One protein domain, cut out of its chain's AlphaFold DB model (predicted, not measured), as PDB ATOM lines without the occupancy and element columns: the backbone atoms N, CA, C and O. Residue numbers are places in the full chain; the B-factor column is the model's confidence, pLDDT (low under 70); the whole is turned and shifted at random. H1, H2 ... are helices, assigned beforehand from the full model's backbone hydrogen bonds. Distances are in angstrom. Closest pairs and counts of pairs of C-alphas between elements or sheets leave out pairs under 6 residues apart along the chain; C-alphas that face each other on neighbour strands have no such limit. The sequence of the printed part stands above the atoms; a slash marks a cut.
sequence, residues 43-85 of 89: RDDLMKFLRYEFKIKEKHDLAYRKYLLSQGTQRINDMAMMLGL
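Overview. This is residues 43 to 85 of the 89 residues of an uncharacterized protein of Candida tenuis (strain ATCC 10573 / BCRC 21748 / CBS 615 / JCM 9827 / NBRC 10315 / NRRL Y-1498 / VKM Y-70) (UniProt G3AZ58). What shape is this? It is a loose, flat U: the shorter helix H1 and the longer H2 run side by side in opposite ways, and residues 54 to 61 join them round one end. What makes it up? The printed part has 43 residues with two named helices, H1 then H2, and no named strand; its class is all helix. How large is it? It is loose, with a radius of gyration of the C-alphas of 11.8 A and spans of 34 by 18 by 8 A.

Along the chain. Where is H1? H1, residues 43 to 53, begins at C-alpha 43 (-13.772, 33.891, -2.835) and is 15.2 A long. Where is H2? H2, residues 62 to 82, is 30.3 A long and ends at C-alpha 82 (-2.317, 30.352, 5.421).

Arrangement. How near are they? H1 and H2 are close but not clearly touching; their closest C-alphas, of Glu 53 and Gly 72, are 7.0 A apart. How do they run? They run opposite ways at a shallow tilt of 24 degrees. Are their backbones whole? In H1 and H2 every O i to N i+4 pair is within hydrogen-bond range.

Size, cuts and confidence. Is it cut? The printed part has no cut, and the 8-residue link is short. Where is confidence low? Residues 56 to 59 have pLDDT under 70.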
ATOM      1  N   ARG A  43     -13.825  34.533  -1.510       90.00
ATOM      2  CA  ARG A  43     -13.772  33.891  -2.835       90.00
ATOM      3  C   ARG A  43     -13.457  34.849  -3.982       90.00
ATOM      4  O   ARG A  43     -12.819  34.436  -4.947       90.00
ATOM      5  N   ASP A  44     -13.910  36.097  -3.900       90.31
ATOM      6  CA  ASP A  44     -13.797  37.054  -4.999       90.31
ATOM      7  C   ASP A  44     -12.347  37.502  -5.196       90.31
ATOM      8  O   ASP A  44     -11.853  37.507  -6.326       90.31
ATOM      9  N   ASP A  45     -11.630  37.787  -4.111       88.38
ATOM     10  CA  ASP A  45     -10.228  38.207  -4.171       88.38
ATOM     11  C   ASP A  45      -9.295  37.029  -4.457       88.38
ATOM     12  O   ASP A  45      -8.404  37.136  -5.305       88.38
ATOM     13  N   LEU A  46      -9.588  35.856  -3.893       87.31
ATOM     14  CA  LEU A  46      -8.878  34.617  -4.220       87.31
ATOM     15  C   LEU A  46      -9.050  34.224  -5.692       87.31
ATOM     16  O   LEU A  46      -8.104  33.780  -6.345       87.31
ATOM     17  N   MET A  47     -10.244  34.420  -6.254       91.44
ATOM     18  CA  MET A  47     -10.501  34.167  -7.669       91.44
ATOM     19  C   MET A  47      -9.781  35.184  -8.567       91.44
ATOM     20  O   MET A  47      -9.279  34.797  -9.626       91.44
ATOM     21  N   LYS A  48      -9.702  36.464  -8.172       90.88
ATOM     22  CA  LYS A  48      -8.906  37.475  -8.895       90.88
ATOM     23  C   LYS A  48      -7.425  37.098  -8.898       90.88
ATOM     24  O   LYS A  48      -6.822  37.085  -9.971       90.88
ATOM     25  N   PHE A  49      -6.878  36.734  -7.739       87.75
ATOM     26  CA  PHE A  49      -5.496  36.276  -7.601       87.75
ATOM     27  C   PHE A  49      -5.223  35.045  -8.474       87.75
ATOM     28  O   PHE A  49      -4.308  35.056  -9.297       87.75
ATOM     29  N   LEU A  50      -6.077  34.019  -8.400       89.38
ATOM     30  CA  LEU A  50      -5.919  32.808  -9.205       89.38
ATOM     31  C   LEU A  50      -5.950  33.108 -10.711       89.38
ATOM     32  O   LEU A  50      -5.159  32.564 -11.479       89.38
ATOM     33  N   ARG A  51      -6.866  33.973 -11.161       90.44
ATOM     34  CA  ARG A  51      -6.936  34.382 -12.573       90.44
ATOM     35  C   ARG A  51      -5.699  35.161 -13.005       90.44
ATOM     36  O   ARG A  51      -5.292  35.009 -14.154       90.44
ATOM     37  N   TYR A  52      -5.129  35.974 -12.119       88.00
ATOM     38  CA  TYR A  52      -3.890  36.701 -12.374       88.00
ATOM     39  C   TYR A  52      -2.704  35.743 -12.540       88.00
ATOM     40  O   TYR A  52      -2.009  35.831 -13.549       88.00
ATOM     41  N   GLU A  53      -2.534  34.778 -11.632       84.56
ATOM     42  CA  GLU A  53      -1.446  33.789 -11.701       84.56
ATOM     43  C   GLU A  53      -1.538  32.892 -12.948       84.56
ATOM     44  O   GLU A  53      -0.533  32.610 -13.596       84.56
ATOM     45  N   PHE A  54      -2.748  32.482 -13.349       86.75
ATOM     46  CA  PHE A  54      -2.955  31.671 -14.560       86.75
ATOM     47  C   PHE A  54      -3.009  32.491 -15.858       86.75
ATOM     48  O   PHE A  54      -3.163  31.915 -16.943       86.75
ATOM     49  N   LYS A  55      -2.903  33.824 -15.790       85.50
ATOM     50  CA  LYS A  55      -2.897  34.669 -16.984       85.50
ATOM     51  C   LYS A  55      -1.606  34.416 -17.763       85.50
ATOM     52  O   LYS A  55      -0.515  34.783 -17.342       85.50
ATOM     53  N   ILE A  56      -1.750  33.788 -18.926       67.81
ATOM     54  CA  ILE A  56      -0.632  33.419 -19.795       67.81
ATOM     55  C   ILE A  56       0.094  34.690 -20.258       67.81
ATOM     56  O   ILE A  56      -0.502  35.545 -20.913       67.81
ATOM     57  N   LYS A  57       1.394  34.788 -19.957       59.38
ATOM     58  CA  LYS A  57       2.331  35.617 -20.725       59.38
ATOM     59  C   LYS A  57       2.811  34.768 -21.908       59.38
ATOM     60  O   LYS A  57       3.186  33.610 -21.725       59.38
ATOM     61  N   GLU A  58       2.660  35.279 -23.126       64.81
ATOM     62  CA  GLU A  58       2.913  34.517 -24.355       64.81
ATOM     63  C   GLU A  58       4.377  34.069 -24.517       64.81
ATOM     64  O   GLU A  58       5.296  34.709 -24.016       64.81
ATOM     65  N   LYS A  59       4.560  32.995 -25.306       61.44
ATOM     66  CA  LYS A  59       5.830  32.447 -25.829       61.44
ATOM     67  C   LYS A  59       6.856  32.006 -24.785       61.44
ATOM     68  O   LYS A  59       7.969  32.515 -24.717       61.44
ATOM     69  N   HIS A  60       6.521  30.932 -24.084       76.00
ATOM     70  CA  HIS A  60       7.520  30.137 -23.386       76.00
ATOM     71  C   HIS A  60       7.494  28.688 -23.861       76.00
ATOM     72  O   HIS A  60       6.436  28.152 -24.210       76.00
ATOM     73  N   ASP A  61       8.664  28.059 -23.880       87.00
ATOM     74  CA  ASP A  61       8.789  26.644 -24.198       87.00
ATOM     75  C   ASP A  61       8.043  25.775 -23.166       87.00
ATOM     76  O   ASP A  61       7.523  26.239 -22.143       87.00
ATOM     77  N   LEU A  62       7.883  24.489 -23.473       88.00
ATOM     78  CA  LEU A  62       7.151  23.587 -22.587       88.00
ATOM     79  C   LEU A  62       7.865  23.395 -21.238       88.00
ATOM     80  O   LEU A  62       7.194  23.303 -20.211       88.00
ATOM     81  N   ALA A  63       9.199  23.360 -21.226       89.25
ATOM     82  CA  ALA A  63       9.990  23.178 -20.012       89.25
ATOM     83  C   ALA A  63       9.796  24.343 -19.032       89.25
ATOM     84  O   ALA A  63       9.472  24.120 -17.863       89.25
ATOM     85  N   TYR A  64       9.880  25.582 -19.514       89.31
ATOM     86  CA  TYR A  64       9.634  26.763 -18.699       89.31
ATOM     87  C   TYR A  64       8.187  26.827 -18.214       89.31
ATOM     88  O   TYR A  64       7.937  27.165 -17.060       89.31
ATOM     89  N   ARG A  65       7.211  26.434 -19.041       89.94
ATOM     90  CA  ARG A  65       5.810  26.367 -18.594       89.94
ATOM     91  C   ARG A  65       5.587  25.306 -17.511       89.94
ATOM     92  O   ARG A  65       4.838  25.573 -16.574       89.94
ATOM     93  N   LYS A  66       6.246  24.144 -17.588       90.31
ATOM     94  CA  LYS A  66       6.242  23.133 -16.511       90.31
ATOM     95  C   LYS A  66       6.861  23.697 -15.225       90.31
ATOM     96  O   LYS A  66       6.282  23.528 -14.153       90.31
ATOM     97  N   TYR A  67       7.974  24.425 -15.334       90.56
ATOM     98  CA  TYR A  67       8.599  25.113 -14.202       90.56
ATOM     99  C   TYR A  67       7.668  26.158 -13.566       90.56
ATOM    100  O   TYR A  67       7.444  26.128 -12.356       90.56
ATOM    101  N   LEU A  68       7.057  27.031 -14.375       88.94
ATOM    102  CA  LEU A  68       6.082  28.017 -13.903       88.94
ATOM    103  C   LEU A  68       4.889  27.357 -13.217       88.94
ATOM    104  O   LEU A  68       4.436  27.848 -12.187       88.94
ATOM    105  N   LEU A  69       4.395  26.242 -13.764       89.25
ATOM    106  CA  LEU A  69       3.312  25.495 -13.138       89.25
ATOM    107  C   LEU A  69       3.727  25.005 -11.748       89.25
ATOM    108  O   LEU A  69       2.971  25.223 -10.812       89.25
ATOM    109  N   SER A  70       4.925  24.430 -11.599       90.38
ATOM    110  CA  SER A  70       5.449  23.978 -10.301       90.38
ATOM    111  C   SER A  70       5.555  25.115  -9.278       90.38
ATOM    112  O   SER A  70       5.181  24.947  -8.117       90.38
ATOM    113  N   GLN A  71       6.052  26.279  -9.701       89.88
ATOM    114  CA  GLN A  71       6.154  27.464  -8.843       89.88
ATOM    115  C   GLN A  71       4.767  27.996  -8.455       89.88
ATOM    116  O   GLN A  71       4.511  28.290  -7.288       89.88
ATOM    117  N   GLY A  72       3.843  28.070  -9.416       88.31
ATOM    118  CA  GLY A  72       2.466  28.499  -9.181       88.31
ATOM    119  C   GLY A  72       1.709  27.555  -8.248       88.31
ATOM    120  O   GLY A  72       1.006  28.016  -7.352       88.31
ATOM    121  N   THR A  73       1.886  26.237  -8.392       88.56
ATOM    122  CA  THR A  73       1.277  25.254  -7.483       88.56
ATOM    123  C   THR A  73       1.796  25.389  -6.061       88.56
ATOM    124  O   THR A  73       1.002  25.319  -5.128       88.56
ATOM    125  N   GLN A  74       3.096  25.644  -5.889       89.94
ATOM    126  CA  GLN A  74       3.673  25.865  -4.566       89.94
ATOM    127  C   GLN A  74       3.063  27.102  -3.895       89.94
ATOM    128  O   GLN A  74       2.532  26.991  -2.797       89.94
ATOM    129  N   ARG A  75       3.004  28.240  -4.600       87.44
ATOM    130  CA  ARG A  75       2.378  29.470  -4.076       87.44
ATOM    131  C   ARG A  75       0.909  29.284  -3.701       87.44
ATOM    132  O   ARG A  75       0.452  29.838  -2.706       87.44
ATOM    133  N   ILE A  76       0.161  28.523  -4.500       86.94
ATOM    134  CA  ILE A  76      -1.243  28.217  -4.205       86.94
ATOM    135  C   ILE A  76      -1.357  27.366  -2.941       86.94
ATOM    136  O   ILE A  76      -2.245  27.632  -2.136       86.94
ATOM    137  N   ASN A  77      -0.478  26.380  -2.755       86.62
ATOM    138  CA  ASN A  77      -0.456  25.553  -1.550       86.62
ATOM    139  C   ASN A  77      -0.091  26.385  -0.310       86.62
ATOM    140  O   ASN A  77      -0.769  26.266   0.709       86.62
ATOM    141  N   ASP A  78       0.896  27.278  -0.412       86.69
ATOM    142  CA  ASP A  78       1.291  28.176   0.680       86.69
ATOM    143  C   ASP A  78       0.132  29.107   1.079       86.69
ATOM    144  O   ASP A  78      -0.222  29.213   2.254       86.69
ATOM    145  N   MET A  79      -0.527  29.724   0.090       83.81
ATOM    146  CA  MET A  79      -1.718  30.551   0.309       83.81
ATOM    147  C   MET A  79      -2.860  29.733   0.923       83.81
ATOM    148  O   MET A  79      -3.528  30.189   1.850       83.81
ATOM    149  N   ALA A  80      -3.091  28.520   0.422       82.44
ATOM    150  CA  ALA A  80      -4.133  27.644   0.931       82.44
ATOM    151  C   ALA A  80      -3.889  27.282   2.403       82.44
ATOM    152  O   ALA A  80      -4.817  27.368   3.203       82.44
ATOM    153  N   MET A  81      -2.645  26.969   2.776       84.88
ATOM    154  CA  MET A  81      -2.259  26.710   4.164       84.88
ATOM    155  C   MET A  81      -2.500  27.921   5.069       84.88
ATOM    156  O   MET A  81      -3.093  27.764   6.134       84.88
ATOM    157  N   MET A  82      -2.104  29.124   4.639       83.75
ATOM    158  CA  MET A  82      -2.317  30.352   5.421       83.75
ATOM    159  C   MET A  82      -3.801  30.656   5.661       83.75
ATOM    160  O   MET A  82      -4.161  31.171   6.715       83.75
ATOM    161  N   LEU A  83      -4.661  30.314   4.701       80.31
ATOM    162  CA  LEU A  83      -6.104  30.567   4.757       80.31
ATOM    163  C   LEU A  83      -6.910  29.393   5.338       80.31
ATOM    164  O   LEU A  83      -8.139  29.431   5.342       80.31
ATOM    165  N   GLY A  84      -6.249  28.317   5.781       81.81
ATOM    166  CA  GLY A  84      -6.925  27.103   6.253       81.81
ATOM    167  C   GLY A  84      -7.723  26.372   5.162       81.81
ATOM    168  O   GLY A  84      -8.625  25.586   5.458       81.81
ATOM    169  N   LEU A  85      -7.416  26.621   3.887       78.69
ATOM    170  CA  LEU A  85      -8.026  25.945   2.750       78.69
ATOM    171  C   LEU A  85      -7.335  24.603   2.513       78.69
ATOM    172  O   LEU A  85      -6.134  24.525   2.277       78.69
TER     173      LEU A  85